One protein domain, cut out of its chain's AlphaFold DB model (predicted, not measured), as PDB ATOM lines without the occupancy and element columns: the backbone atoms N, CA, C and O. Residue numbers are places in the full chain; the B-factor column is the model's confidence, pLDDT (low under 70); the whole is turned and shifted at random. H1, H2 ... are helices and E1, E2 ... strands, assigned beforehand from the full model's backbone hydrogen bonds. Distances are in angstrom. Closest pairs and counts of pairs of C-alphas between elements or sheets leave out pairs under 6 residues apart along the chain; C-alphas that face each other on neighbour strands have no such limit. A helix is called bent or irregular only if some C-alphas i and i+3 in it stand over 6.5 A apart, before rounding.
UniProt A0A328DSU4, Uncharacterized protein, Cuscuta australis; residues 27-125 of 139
ATOM      1  N   GLU A  27     -73.125 -15.618 -28.509       54.06
ATOM      2  CA  GLU A  27     -72.817 -14.179 -28.558       54.06
ATOM      3  C   GLU A  27     -72.793 -13.647 -30.001       54.06
ATOM      4  O   GLU A  27     -73.317 -12.574 -30.282       54.06
ATOM      5  N   THR A  28     -72.267 -14.432 -30.950       50.59
ATOM      6  CA  THR A  28     -72.287 -14.088 -32.382       50.59
ATOM      7  C   THR A  28     -73.707 -14.153 -32.947       50.59
ATOM      8  O   THR A  28     -74.055 -13.366 -33.818       50.59
ATOM      9  N   LEU A  29     -74.553 -15.058 -32.437       47.28
ATOM     10  CA  LEU A  29     -75.974 -15.109 -32.797       47.28
ATOM     11  C   LEU A  29     -76.744 -13.883 -32.278       47.28
ATOM     12  O   LEU A  29     -77.636 -13.397 -32.967       47.28
ATOM     13  N   GLN A  30     -76.363 -13.356 -31.115       49.44
ATOM     14  CA  GLN A  30     -76.940 -12.140 -30.536       49.44
ATOM     15  C   GLN A  30     -76.493 -10.868 -31.287       49.44
ATOM     16  O   GLN A  30     -77.258  -9.920 -31.431       49.44
ATOM     17  N   GLU A  31     -75.286 -10.857 -31.864       50.38
ATOM     18  CA  GLU A  31     -74.884  -9.828 -32.839       50.38
ATOM     19  C   GLU A  31     -75.590 -10.008 -34.197       50.38
ATOM     20  O   GLU A  31     -75.913  -9.027 -34.862       50.38
ATOM     21  N   MET A  32     -75.901 -11.243 -34.609       47.44
ATOM     22  CA  MET A  32     -76.728 -11.521 -35.793       47.44
ATOM     23  C   MET A  32     -78.204 -11.122 -35.595       47.44
ATOM     24  O   MET A  32     -78.898 -10.867 -36.577       47.44
ATOM     25  N   GLU A  33     -78.691 -10.976 -34.359       48.06
ATOM     26  CA  GLU A  33     -80.010 -10.387 -34.062       48.06
ATOM     27  C   GLU A  33     -80.134  -8.919 -34.527       48.06
ATOM     28  O   GLU A  33     -81.250  -8.423 -34.680       48.06
ATOM     29  N   LEU A  34     -79.031  -8.250 -34.902       48.12
ATOM     30  CA  LEU A  34     -79.053  -6.964 -35.623       48.12
ATOM     31  C   LEU A  34     -79.768  -7.036 -36.988       48.12
ATOM     32  O   LEU A  34     -80.186  -6.006 -37.517       48.12
ATOM     33  N   HIS A  35     -79.968  -8.233 -37.557       49.72
ATOM     34  CA  HIS A  35     -80.782  -8.435 -38.762       49.72
ATOM     35  C   HIS A  35     -82.283  -8.131 -38.564       49.72
ATOM     36  O   HIS A  35     -83.029  -8.155 -39.540       49.72
ATOM     37  N   LEU A  36     -82.734  -7.824 -37.340       51.06
ATOM     38  CA  LEU A  36     -84.127  -7.466 -37.040       51.06
ATOM     39  C   LEU A  36     -84.442  -5.969 -37.180       51.06
ATOM     40  O   LEU A  36     -85.618  -5.609 -37.167       51.06
ATOM     41  N   GLU A  37     -83.445  -5.087 -37.313       56.34
ATOM     42  CA  GLU A  37     -83.703  -3.636 -37.355       56.34
ATOM     43  C   GLU A  37     -84.219  -3.157 -38.727       56.34
ATOM     44  O   GLU A  37     -84.894  -2.131 -38.816       56.34
ATOM     45  N   TYR A  38     -83.971  -3.921 -39.797       58.94
ATOM     46  CA  TYR A  38     -84.364  -3.545 -41.155       58.94
ATOM     47  C   TYR A  38     -85.210  -4.631 -41.829       58.94
ATOM     48  O   TYR A  38     -84.788  -5.789 -41.874       58.94
ATOM     49  N   PRO A  39     -86.378  -4.276 -42.404       63.22
ATOM     50  CA  PRO A  39     -87.229  -5.235 -43.096       63.22
ATOM     51  C   PRO A  39     -86.486  -5.848 -44.283       63.22
ATOM     52  O   PRO A  39     -85.648  -5.195 -44.920       63.22
ATOM     53  N   ARG A  40     -86.812  -7.100 -44.626       69.62
ATOM     54  CA  ARG A  40     -86.225  -7.747 -45.807       69.62
ATOM     55  C   ARG A  40     -86.512  -6.918 -47.057       69.62
ATOM     56  O   ARG A  40     -87.514  -6.212 -47.143       69.62
ATOM     57  N   PHE A  41     -85.663  -7.050 -48.080       72.56
ATOM     58  CA  PHE A  41     -85.834  -6.303 -49.334       72.56
ATOM     59  C   PHE A  41     -87.228  -6.506 -49.958       72.56
ATOM     60  O   PHE A  41     -87.782  -5.567 -50.520       72.56
ATOM     61  N   SER A  42     -87.810  -7.700 -49.809       70.25
ATOM     62  CA  SER A  42     -89.168  -8.043 -50.250       70.25
ATOM     63  C   SER A  42     -90.290  -7.519 -49.344       70.25
ATOM     64  O   SER A  42     -91.427  -7.432 -49.793       70.25
ATOM     65  N   GLU A  43     -89.989  -7.224 -48.079       73.38
ATOM     66  CA  GLU A  43     -90.941  -6.762 -47.055       73.38
ATOM     67  C   GLU A  43     -90.982  -5.234 -46.945       73.38
ATOM     68  O   GLU A  43     -91.894  -4.678 -46.344       73.38
ATOM     69  N   ASN A  44     -90.003  -4.540 -47.525       77.19
ATOM     70  CA  ASN A  44     -89.975  -3.089 -47.547       77.19
ATOM     71  C   ASN A  44     -91.012  -2.548 -48.550       77.19
ATOM     72  O   ASN A  44     -90.888  -2.769 -49.758       77.19
ATOM     73  N   GLU A  45     -92.007  -1.804 -48.058       80.81
ATOM     74  CA  GLU A  45     -93.084  -1.214 -48.870       80.81
ATOM     75  C   GLU A  45     -92.551  -0.342 -50.018       80.81
ATOM     76  O   GLU A  45     -93.112  -0.339 -51.116       80.81
ATOM     77  N   MET A  46     -91.409   0.323 -49.815       78.75
ATOM     78  CA  MET A  46     -90.761   1.151 -50.839       78.75
ATOM     79  C   MET A  46     -90.262   0.322 -52.032       78.75
ATOM     80  O   MET A  46     -90.151   0.838 -53.144       78.75
ATOM     81  N   ASN A  47     -90.010  -0.975 -51.835       80.69
ATOM     82  CA  ASN A  47     -89.515  -1.881 -52.871       80.69
ATOM     83  C   ASN A  47     -90.635  -2.607 -53.631       80.69
ATOM     84  O   ASN A  47     -90.373  -3.251 -54.655       80.69
ATOM     85  N   MET A  48     -91.891  -2.510 -53.173       78.75
ATOM     86  CA  MET A  48     -93.024  -3.189 -53.813       78.75
ATOM     87  C   MET A  48     -93.186  -2.768 -55.278       78.75
ATOM     88  O   MET A  48     -93.443  -3.614 -56.145       78.75
ATOM     89  N   TYR A  49     -92.950  -1.485 -55.561       83.19
ATOM     90  CA  TYR A  49     -93.171  -0.858 -56.865       83.19
ATOM     91  C   TYR A  49     -91.972  -0.917 -57.820       83.19
ATOM     92  O   TYR A  49     -92.067  -0.397 -58.929       83.19
ATOM     93  N   LEU A  50     -90.859  -1.556 -57.437       84.88
ATOM     94  CA  LEU A  50     -89.726  -1.741 -58.348       84.88
ATOM     95  C   LEU A  50     -90.141  -2.611 -59.546       84.88
ATOM     96  O   LEU A  50     -90.881  -3.595 -59.402       84.88
ATOM     97  N   ASP A  51     -89.665  -2.258 -60.735       87.88
ATOM     98  CA  ASP A  51     -89.899  -3.049 -61.937       87.88
ATOM     99  C   ASP A  51     -89.150  -4.392 -61.868       87.88
ATOM    100  O   ASP A  51     -88.243  -4.601 -61.057       87.88
ATOM    101  N   SER A  52     -89.544  -5.340 -62.717       84.88
ATOM    102  CA  SER A  52     -88.990  -6.698 -62.658       84.88
ATOM    103  C   SER A  52     -87.487  -6.757 -62.947       84.88
ATOM    104  O   SER A  52     -86.810  -7.637 -62.411       84.88
ATOM    105  N   ASP A  53     -86.953  -5.838 -63.755       86.88
ATOM    106  CA  ASP A  53     -85.528  -5.793 -64.066       86.88
ATOM    107  C   ASP A  53     -84.727  -5.272 -62.878       86.88
ATOM    108  O   ASP A  53     -83.730  -5.894 -62.513       86.88
ATOM    109  N   THR A  54     -85.205  -4.229 -62.196       83.44
ATOM    110  CA  THR A  54     -84.581  -3.734 -60.962       83.44
ATOM    111  C   THR A  54     -84.566  -4.805 -59.869       83.44
ATOM    112  O   THR A  54     -83.539  -5.028 -59.226       83.44
ATOM    113  N   LYS A  55     -85.673  -5.538 -59.694       81.62
ATOM    114  CA  LYS A  55     -85.763  -6.647 -58.724       81.62
ATOM    115  C   LYS A  55     -84.761  -7.759 -59.040       81.62
ATOM    116  O   LYS A  55     -84.062  -8.243 -58.150       81.62
ATOM    117  N   ARG A  56     -84.645  -8.131 -60.318       82.06
ATOM    118  CA  ARG A  56     -83.685  -9.137 -60.789       82.06
ATOM    119  C   ARG A  56     -82.237  -8.669 -60.634       82.06
ATOM    120  O   ARG A  56     -81.397  -9.471 -60.240       82.06
ATOM    121  N   ALA A  57     -81.948  -7.402 -60.925       83.88
ATOM    122  CA  ALA A  57     -80.621  -6.819 -60.757       83.88
ATOM    123  C   ALA A  57     -80.205  -6.797 -59.279       83.88
ATOM    124  O   ALA A  57     -79.102  -7.229 -58.952       83.88
ATOM    125  N   ALA A  58     -81.106  -6.386 -58.381       83.62
ATOM    126  CA  ALA A  58     -80.866  -6.411 -56.940       83.62
ATOM    127  C   ALA A  58     -80.593  -7.835 -56.433       83.62
ATOM    128  O   ALA A  58     -79.627  -8.054 -55.708       83.62
ATOM    129  N   LEU A  59     -81.392  -8.819 -56.866       81.19
ATOM    130  CA  LEU A  59     -81.180 -10.226 -56.514       81.19
ATOM    131  C   LEU A  59     -79.847 -10.775 -57.050       81.19
ATOM    132  O   LEU A  59     -79.204 -11.574 -56.379       81.19
ATOM    133  N   ALA A  60     -79.436 -10.365 -58.253       82.62
ATOM    134  CA  ALA A  60     -78.166 -10.783 -58.842       82.62
ATOM    135  C   ALA A  60     -76.955 -10.165 -58.124       82.62
ATOM    136  O   ALA A  60     -75.933 -10.827 -57.988       82.62
ATOM    137  N   ALA A  61     -77.076  -8.921 -57.654       84.00
ATOM    138  CA  ALA A  61     -76.018  -8.226 -56.925       84.00
ATOM    139  C   ALA A  61     -75.942  -8.621 -55.441       84.00
ATOM    140  O   ALA A  61     -74.883  -8.484 -54.830       84.00
ATOM    141  N   SER A  62     -77.042  -9.110 -54.851       81.88
ATOM    142  CA  SER A  62     -77.136  -9.360 -53.407       81.88
ATOM    143  C   SER A  62     -76.048 -10.267 -52.819       81.88
ATOM    144  O   SER A  62     -75.589  -9.948 -51.725       81.88
ATOM    145  N   PRO A  63     -75.561 -11.327 -53.502       81.81
ATOM    146  CA  PRO A  63     -74.483 -12.164 -52.970       81.81
ATOM    147  C   PRO A  63     -73.152 -11.423 -52.789       81.81
ATOM    148  O   PRO A  63     -72.324 -11.843 -51.989       81.81
ATOM    149  N   SER A  64     -72.937 -10.323 -53.518       85.12
ATOM    150  CA  SER A  64     -71.714  -9.518 -53.436       85.12
ATOM    151  C   SER A  64     -71.810  -8.384 -52.414       85.12
ATOM    152  O   SER A  64     -70.818  -7.696 -52.192       85.12
ATOM    153  N   VAL A  65     -72.975  -8.146 -51.802       85.38
ATOM    154  CA  VAL A  65     -73.184  -7.053 -50.842       85.38
ATOM    155  C   VAL A  65     -73.162  -7.597 -49.418       85.38
ATOM    156  O   VAL A  65     -73.941  -8.477 -49.062       85.38
ATOM    157  N   VAL A  66     -72.303  -7.024 -48.578       83.31
ATOM    158  CA  VAL A  66     -72.140  -7.417 -47.171       83.31
ATOM    159  C   VAL A  66     -72.474  -6.264 -46.237       83.31
ATOM    160  O   VAL A  66     -72.285  -5.097 -46.589       83.31
ATOM    161  N   ALA A  67     -72.937  -6.583 -45.030       85.06
ATOM    162  CA  ALA A  67     -72.953  -5.623 -43.935       85.06
ATOM    163  C   ALA A  67     -71.600  -5.648 -43.221       85.06
ATOM    164  O   ALA A  67     -70.974  -6.696 -43.061       85.06
ATOM    165  N   LEU A  68     -71.141  -4.475 -42.807       86.12
ATOM    166  CA  LEU A  68     -69.882  -4.279 -42.109       86.12
ATOM    167  C   LEU A  68     -70.136  -3.506 -40.826       86.12
ATOM    168  O   LEU A  68     -70.890  -2.530 -40.809       86.12
ATOM    169  N   MET A  69     -69.456  -3.918 -39.767       86.50
ATOM    170  CA  MET A  69     -69.507  -3.261 -38.474       86.50
ATOM    171  C   MET A  69     -68.093  -3.097 -37.933       86.50
ATOM    172  O   MET A  69     -67.271  -4.007 -38.022       86.50
ATOM    173  N   SER A  70     -67.805  -1.910 -37.417       85.75
ATOM    174  CA  SER A  70     -66.490  -1.520 -36.912       85.75
ATOM    175  C   SER A  70     -66.530  -1.284 -35.410       85.75
ATOM    176  O   SER A  70     -67.515  -0.768 -34.880       85.75
ATOM    177  N   PHE A  71     -65.433  -1.626 -34.743       85.00
ATOM    178  CA  PHE A  71     -65.271  -1.527 -33.300       85.00
ATOM    179  C   PHE A  71     -63.904  -0.952 -32.939       85.00
ATOM    180  O   PHE A  71     -62.936  -1.167 -33.666       85.00
ATOM    181  N   THR A  72     -63.827  -0.265 -31.802       85.50
ATOM    182  CA  THR A  72     -62.584   0.110 -31.111       85.50
ATOM    183  C   THR A  72     -62.617  -0.517 -29.722       85.50
ATOM    184  O   THR A  72     -63.477  -0.185 -28.900       85.50
ATOM    185  N   GLY A  73     -61.758  -1.510 -29.483       83.94
ATOM    186  CA  GLY A  73     -61.914  -2.388 -28.320       83.94
ATOM    187  C   GLY A  73     -63.305  -3.041 -28.300       83.94
ATOM    188  O   GLY A  73     -63.683  -3.729 -29.245       83.94
ATOM    189  N   GLU A  74     -64.082  -2.792 -27.244       81.19
ATOM    190  CA  GLU A  74     -65.457  -3.302 -27.077       81.19
ATOM    191  C   GLU A  74     -66.545  -2.319 -27.558       81.19
ATOM    192  O   GLU A  74     -67.736  -2.607 -27.469       81.19
ATOM    193  N   LYS A  75     -66.165  -1.138 -28.065       81.62
ATOM    194  CA  LYS A  75     -67.110  -0.084 -28.456       81.62
ATOM    195  C   LYS A  75     -67.404  -0.124 -29.954       81.62
ATOM    196  O   LYS A  75     -66.490   0.023 -30.762       81.62
ATOM    197  N   GLU A  76     -68.682  -0.226 -30.324       82.44
ATOM    198  CA  GLU A  76     -69.142  -0.052 -31.709       82.44
ATOM    199  C   GLU A  76     -68.860   1.383 -32.196       82.44
ATOM    200  O   GLU A  76     -69.158   2.366 -31.511       82.44
ATOM    201  N   LEU A  77     -68.280   1.505 -33.391       82.06
ATOM    202  CA  LEU A  77     -67.986   2.782 -34.042       82.06
ATOM    203  C   LEU A  77     -69.054   3.138 -35.079       82.06
ATOM    204  O   LEU A  77     -69.720   4.171 -34.973       82.06
ATOM    205  N   LYS A  78     -69.160   2.309 -36.124       83.50
ATOM    206  CA  LYS A  78     -70.011   2.525 -37.299       83.50
ATOM    207  C   LYS A  78     -70.448   1.205 -37.929       83.50
ATOM    208  O   LYS A  78     -69.675   0.247 -37.996       83.50
ATOM    209  N   LYS A  79     -71.653   1.236 -38.497       84.75
ATOM    210  CA  LYS A  79     -72.230   0.215 -39.379       84.75
ATOM    211  C   LYS A  79     -72.305   0.761 -40.802       84.75
ATOM    212  O   LYS A  79     -72.651   1.928 -40.996       84.75
ATOM    213  N   CYS A  80     -71.987  -0.059 -41.796       84.44
ATOM    214  CA  CYS A  80     -72.172   0.286 -43.204       84.44
ATOM    215  C   CYS A  80     -72.331  -0.964 -44.076       84.44
ATOM    216  O   CYS A  80     -72.398  -2.086 -43.582       84.44
ATOM    217  N   SER A  81     -72.388  -0.765 -45.391       87.44
ATOM    218  CA  SER A  81     -72.304  -1.838 -46.376       87.44
ATOM    219  C   SER A  81     -70.922  -1.897 -47.026       87.44
ATOM    220  O   SER A  81     -70.128  -0.951 -46.964       87.44
ATOM    221  N   GLY A  82     -70.632  -3.021 -47.668       89.31
ATOM    222  CA  GLY A  82     -69.480  -3.203 -48.539       89.31
ATOM    223  C   GLY A  82     -69.843  -4.049 -49.752       89.31
ATOM    224  O   GLY A  82     -70.868  -4.730 -49.762       89.31
ATOM    225  N   THR A  83     -69.009  -3.985 -50.786       90.88
ATOM    226  CA  THR A  83     -69.122  -4.832 -51.980       90.88
ATOM    227  C   THR A  83     -67.895  -5.719 -52.094       90.88
ATOM    228  O   THR A  83     -66.773  -5.219 -52.093       90.88
ATOM    229  N   ILE A  84     -68.104  -7.025 -52.202       89.12
ATOM    230  CA  ILE A  84     -67.057  -8.001 -52.494       89.12
ATOM    231  C   ILE A  84     -66.603  -7.773 -53.938       89.12
ATOM    232  O   ILE A  84     -67.404  -7.894 -54.865       89.12
ATOM    233  N   ILE A  85     -65.332  -7.421 -54.118       91.81
ATOM    234  CA  ILE A  85     -64.719  -7.222 -55.442       91.81
ATOM    235  C   ILE A  85     -63.769  -8.362 -55.821       91.81
ATOM    236  O   ILE A  85     -63.477  -8.542 -56.999       91.81
ATOM    237  N   GLU A  86     -63.331  -9.148 -54.837       87.25
ATOM    238  CA  GLU A  86     -62.521 -10.351 -55.015       87.25
ATOM    239  C   GLU A  86     -62.845 -11.335 -53.887       87.25
ATOM    240  O   GLU A  86     -63.025 -10.917 -52.742       87.25
ATOM    241  N   ALA A  87     -62.948 -12.623 -54.207       82.88
ATOM    242  CA  ALA A  87     -63.136 -13.689 -53.232       82.88
ATOM    243  C   ALA A  87     -62.433 -14.961 -53.716       82.88
ATOM    244  O   ALA A  87     -62.754 -15.488 -54.781       82.88
ATOM    245  N   ASP A  88     -61.492 -15.433 -52.912       78.56
ATOM    246  CA  ASP A  88     -60.899 -16.764 -52.945       78.56
ATOM    247  C   ASP A  88     -61.335 -17.513 -51.672       78.56
ATOM    248  O   ASP A  88     -61.802 -16.896 -50.714       78.56
ATOM    249  N   ASN A  89     -61.195 -18.838 -51.665       66.62
ATOM    250  CA  ASN A  89     -61.739 -19.760 -50.661       66.62
ATOM    251  C   ASN A  89     -61.545 -19.293 -49.206       66.62
ATOM    252  O   ASN A  89     -62.451 -19.466 -48.395       66.62
ATOM    253  N   ASP A  90     -60.410 -18.658 -48.900       70.81
ATOM    254  CA  ASP A  90     -60.064 -18.199 -47.551       70.81
ATOM    255  C   ASP A  90     -59.909 -16.669 -47.419       70.81
ATOM    256  O   ASP A  90     -59.759 -16.158 -46.306       70.81
ATOM    257  N   VAL A  91     -59.916 -15.911 -48.525       72.81
ATOM    258  CA  VAL A  91     -59.596 -14.471 -48.534       72.81
ATOM    259  C   VAL A  91     -60.517 -13.714 -49.481       72.81
ATOM    260  O   VAL A  91     -60.650 -14.064 -50.647       72.81
ATOM    261  N   GLY A  92     -61.107 -12.616 -49.007       83.81
ATOM    262  CA  GLY A  92     -61.910 -11.720 -49.836       83.81
ATOM    263  C   GLY A  92     -61.515 -10.258 -49.671       83.81
ATOM    264  O   GLY A  92     -61.086  -9.832 -48.598       83.81
ATOM    265  N   ILE A  93     -61.696  -9.478 -50.734       86.38
ATOM    266  CA  ILE A  93     -61.513  -8.027 -50.737       86.38
ATOM    267  C   ILE A  93     -62.884  -7.365 -50.804       86.38
ATOM    268  O   ILE A  93     -63.661  -7.581 -51.737       86.38
ATOM    269  N   VAL A  94     -63.159  -6.513 -49.816       90.19
ATOM    270  CA  VAL A  94     -64.396  -5.738 -49.729       90.19
ATOM    271  C   VAL A  94     -64.095  -4.261 -49.939       90.19
ATOM    272  O   VAL A  94     -63.349  -3.645 -49.179       90.19
ATOM    273  N   LEU A  95     -64.724  -3.672 -50.952       92.00
ATOM    274  CA  LEU A  95     -64.749  -2.232 -51.159       92.00
ATOM    275  C   LEU A  95     -65.815  -1.602 -50.258       92.00
ATOM    276  O   LEU A  95     -66.984  -1.990 -50.290       92.00
ATOM    277  N   THR A  96     -65.426  -0.604 -49.468       91.12
ATOM    278  CA  THR A  96     -66.340   0.145 -48.598       91.12
ATOM    279  C   THR A  96     -65.879   1.592 -48.409       91.12
ATOM    280  O   THR A  96     -64.816   1.998 -48.879       91.12
ATOM    281  N   SER A  97     -66.697   2.392 -47.729       88.69
ATOM    282  CA  SER A  97     -66.362   3.764 -47.369       88.69
ATOM    283  C   SER A  97     -65.327   3.802 -46.246       88.69
ATOM    284  O   SER A  97     -65.472   3.135 -45.222       88.69
ATOM    285  N   ALA A  98     -64.333   4.682 -46.376       86.50
ATOM    286  CA  ALA A  98     -63.333   4.923 -45.336       86.50
ATOM    287  C   ALA A  98     -63.941   5.407 -44.003       86.50
ATOM    288  O   ALA A  98     -63.311   5.278 -42.957       86.50
ATOM    289  N   ASN A  99     -65.179   5.919 -44.006       84.56
ATOM    290  CA  ASN A  99     -65.884   6.303 -42.780       84.56
ATOM    291  C   ASN A  99     -66.164   5.125 -41.838       84.56
ATOM    292  O   ASN A  99     -66.437   5.368 -40.668       84.56
ATOM    293  N   LEU A 100     -66.081   3.878 -42.317       84.69
ATOM    294  CA  LEU A 100     -66.198   2.694 -41.468       84.69
ATOM    295  C   LEU A 100     -65.058   2.601 -40.443       84.69
ATOM    296  O   LEU A 100     -65.279   2.158 -39.331       84.69
ATOM    297  N   ILE A 101     -63.841   3.001 -40.812       82.88
ATOM    298  CA  ILE A 101     -62.631   2.753 -40.005       82.88
ATOM    299  C   ILE A 101     -62.063   4.013 -39.346       82.88
ATOM    300  O   ILE A 101     -61.126   3.944 -38.548       82.88
ATOM    301  N   ARG A 102     -62.604   5.180 -39.706       82.19
ATOM    302  CA  ARG A 102     -62.160   6.465 -39.170       82.19
ATOM    303  C   ARG A 102     -62.690   6.675 -37.758       82.19
ATOM    304  O   ARG A 102     -63.823   6.325 -37.433       82.19
ATOM    305  N   ARG A 103     -61.855   7.304 -36.938       71.62
ATOM    306  CA  ARG A 103     -62.171   7.638 -35.552       71.62
ATOM    307  C   ARG A 103     -63.310   8.671 -35.498       71.62
ATOM    308  O   ARG A 103     -63.187   9.719 -36.134       71.62
ATOM    309  N   PRO A 104     -64.406   8.420 -34.760       65.31
ATOM    310  CA  PRO A 104     -65.387   9.455 -34.486       65.31
ATOM    311  C   PRO A 104     -64.772  10.456 -33.506       65.31
ATOM    312  O   PRO A 104     -64.293  10.080 -32.439       65.31
ATOM    313  N   THR A 105     -64.765  11.723 -33.886       63.97
ATOM    314  CA  THR A 105     -64.459  12.853 -33.009       63.97
ATOM    315  C   THR A 105     -65.763  13.494 -32.546       63.97
ATOM    316  O   THR A 105     -66.771  13.419 -33.247       63.97
ATOM    317  N   ASP A 106     -65.743  14.129 -31.374       62.44
ATOM    318  CA  ASP A 106     -66.893  14.878 -30.839       62.44
ATOM    319  C   ASP A 106     -67.260  16.093 -31.714       62.44
ATOM    320  O   ASP A 106     -68.360  16.634 -31.630       62.44
ATOM    321  N   GLU A 107     -66.345  16.492 -32.600       56.47
ATOM    322  CA  GLU A 107     -66.555  17.493 -33.637       56.47
ATOM    323  C   GLU A 107     -66.798  16.810 -34.988       56.47
ATOM    324  O   GLU A 107     -66.146  15.821 -35.330       56.47
ATOM    325  N   GLU A 108     -67.705  17.388 -35.777       52.94
ATOM    326  CA  GLU A 108     -68.166  16.982 -37.119       52.94
ATOM    327  C   GLU A 108     -67.030  16.678 -38.133       52.94
ATOM    328  O   GLU A 108     -67.252  16.081 -39.188       52.94
ATOM    329  N   PHE A 109     -65.788  17.040 -37.800       52.97
ATOM    330  CA  PHE A 109     -64.584  16.779 -38.575       52.97
ATOM    331  C   PHE A 109     -63.979  15.409 -38.288       52.97
ATOM    332  O   PHE A 109     -63.129  15.247 -37.418       52.97
ATOM    333  N   VAL A 110     -64.331  14.436 -39.124       58.25
ATOM    334  CA  VAL A 110     -63.666  13.132 -39.156       58.25
ATOM    335  C   VAL A 110     -62.172  13.319 -39.452       58.25
ATOM    336  O   VAL A 110     -61.784  13.650 -40.575       58.25
ATOM    337  N   GLN A 111     -61.310  13.093 -38.460       63.59
ATOM    338  CA  GLN A 111     -59.870  13.031 -38.702       63.59
ATOM    339  C   GLN A 111     -59.559  11.835 -39.611       63.59
ATOM    340  O   GLN A 111     -60.106  10.744 -39.446       63.59
ATOM    341  N   ASN A 112     -58.636  12.017 -40.560       71.94
ATOM    342  CA  ASN A 112     -58.083  10.926 -41.374       71.94
ATOM    343  C   ASN A 112     -57.105  10.065 -40.547       71.94
ATOM    344  O   ASN A 112     -55.974   9.822 -40.955       71.94
ATOM    345  N   ALA A 113     -57.544   9.638 -39.366       77.69
ATOM    346  CA  ALA A 113     -56.830   8.762 -38.458       77.69
ATOM    347  C   ALA A 113     -57.689   7.525 -38.176       77.69
ATOM    348  O   ALA A 113     -58.919   7.605 -38.071       77.69
ATOM    349  N   LEU A 114     -57.028   6.376 -38.069       80.44
ATOM    350  CA  LEU A 114     -57.678   5.131 -37.682       80.44
ATOM    351  C   LEU A 114     -58.053   5.177 -36.196       80.44
ATOM    352  O   LEU A 114     -57.409   5.856 -35.388       80.44
ATOM    353  N   ALA A 115     -59.124   4.469 -35.846       79.88
ATOM    354  CA  ALA A 115     -59.403   4.171 -34.450       79.88
ATOM    355  C   ALA A 115     -58.339   3.212 -33.887       79.88
ATOM    356  O   ALA A 115     -57.822   2.361 -34.612       79.88
ATOM    357  N   ASP A 116     -58.025   3.354 -32.599       82.62
ATOM    358  CA  ASP A 116     -57.150   2.405 -31.904       82.62
ATOM    359  C   ASP A 116     -57.894   1.072 -31.722       82.62
ATOM    360  O   ASP A 116     -59.124   1.060 -31.629       82.62
ATOM    361  N   ASP A 117     -57.169  -0.048 -31.695       85.50
ATOM    362  CA  ASP A 117     -57.731  -1.400 -31.534       85.50
ATOM    363  C   ASP A 117     -58.916  -1.688 -32.476       85.50
ATOM    364  O   ASP A 117     -59.942  -2.254 -32.083       85.50
ATOM    365  N   LEU A 118     -58.782  -1.242 -33.730       84.62
ATOM    366  CA  LEU A 118     -59.815  -1.364 -34.748       84.62
ATOM    367  C   LEU A 118     -60.065  -2.833 -35.108       84.62
ATOM    368  O   LEU A 118     -59.168  -3.544 -35.563       84.62
ATOM    369  N   LYS A 119     -61.327  -3.245 -35.020       87.00
ATOM    370  CA  LYS A 119     -61.813  -4.528 -35.532       87.00
ATOM    371  C   LYS A 119     -62.979  -4.288 -36.478       87.00
ATOM    372  O   LYS A 119     -63.895  -3.536 -36.155       87.00
ATOM    373  N   VAL A 120     -62.961  -4.944 -37.636       84.31
ATOM    374  CA  VAL A 120     -64.078  -4.935 -38.588       84.31
ATOM    375  C   VAL A 120     -64.637  -6.345 -38.699       84.31
ATOM    376  O   VAL A 120     -63.894  -7.304 -38.904       84.31
ATOM    377  N   VAL A 121     -65.950  -6.463 -38.552       83.50
ATOM    378  CA  VAL A 121     -66.699  -7.708 -38.708       83.50
ATOM    379  C   VAL A 121     -67.568  -7.579 -39.949       83.50
ATOM    380  O   VAL A 121     -68.275  -6.584 -40.119       83.50
ATOM    381  N   SER A 122     -67.500  -8.581 -40.823       77.00
ATOM    382  CA  SER A 122     -68.415  -8.712 -41.951       77.00
ATOM    383  C   SER A 122     -69.533  -9.677 -41.593       77.00
ATOM    384  O   SER A 122     -69.287 -10.795 -41.142       77.00
ATOM    385  N   LEU A 123     -70.760  -9.225 -41.804       69.69
ATOM    386  CA  LEU A 123     -71.965 -10.023 -41.705       69.69
ATOM    387  C   LEU A 123     -72.426 -10.316 -43.131       69.69
ATOM    388  O   LEU A 123     -72.676  -9.403 -43.928       69.69
ATOM    389  N   VAL A 124     -72.527 -11.602 -43.461       61.78
ATOM    390  CA  VAL A 124     -73.121 -12.036 -44.724       61.78
ATOM    391  C   VAL A 124     -74.615 -11.766 -44.620       61.78
ATOM    392  O   VAL A 124     -75.360 -12.512 -43.983       61.78
ATOM    393  N   CYS A 125     -75.059 -10.662 -45.219       48.88
ATOM    394  CA  CYS A 125     -76.477 -10.375 -45.296       48.88
ATOM    395  C   CYS A 125     -77.141 -11.426 -46.180       48.88
ATOM    396  O   CYS A 125     -76.937 -11.463 -47.393       48.88
TER     397      CYS A 125
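Overview. This is residues 27 to 125 of the 139 residues of an uncharacterized protein of Cuscuta australis (UniProt A0A328DSU4). A single curled sheet of four strands, like part of a barrel but open, makes the core, and its longest strand, E2, bends by 86 degrees at residue 85. H2 runs into E1 from beside the strands, H1 only grazes the sheet, and residues 48 to 54, of which 52 to 54 belong to H2, stick out. The printed part has 99 residues, in the order H1 H2 E1 E2 E3 E4, of the mixed class; the sheet's order is E3 E2 E1 E4, all antiparallel. It is loose, with a radius of gyration of the C-alphas of 16.0 A and spans of 45 by 34 by 30 A.

Along the chain. Find C-alpha 65 at (-73.184, -7.053, -50.842); from there E1, residues 65 to 72, runs 23.5 A. E2, residues 75 to 88, runs 30.3 A, E3 is residues 91 to 96, and E4, residues 118 to 123, ends at (-71.965, -10.023, -41.705). H2, residues 52 to 64, spans 19.8 A and is irregular, with C-alphas 60 and 63 7.1 A apart; H1, residues 27 to 36, spans 15.7 A.

Arrangement. E1, E2 and E3 form a meander, each strand the antiparallel neighbour of the one before, and with E4 beside E1 a Greek key, the first strand pairing with the fourth. Look for N 68 and O 80, 2.8 A, in the hairpin E1 and E2; N 93 and O 86, 2.8 A, in the hairpin E2 and E3; and N 69 and O 121, 2.9 A, between E1 and E4. H2 is on the sheet at a height of 6.9 A, over none of its strands; the closest C-alphas of H2 and E2, Ser 64 and Ile 84, are 5.0 A apart. O i to N i+4 pairs are within hydrogen-bond range in 3 of 6 for H1 and 7 of 9 for H2.

Size, cuts and confidence. The C-alphas of Ser 52 and Asp 116 are the two farthest apart, 45.2 A. The printed part has no cut; the links H1 to H2 and E3 to E4 are long. Mean pLDDT of the printed part is 76.0, with residues 27 to 40, 89, 104 to 111 and 123 to 125 under 70.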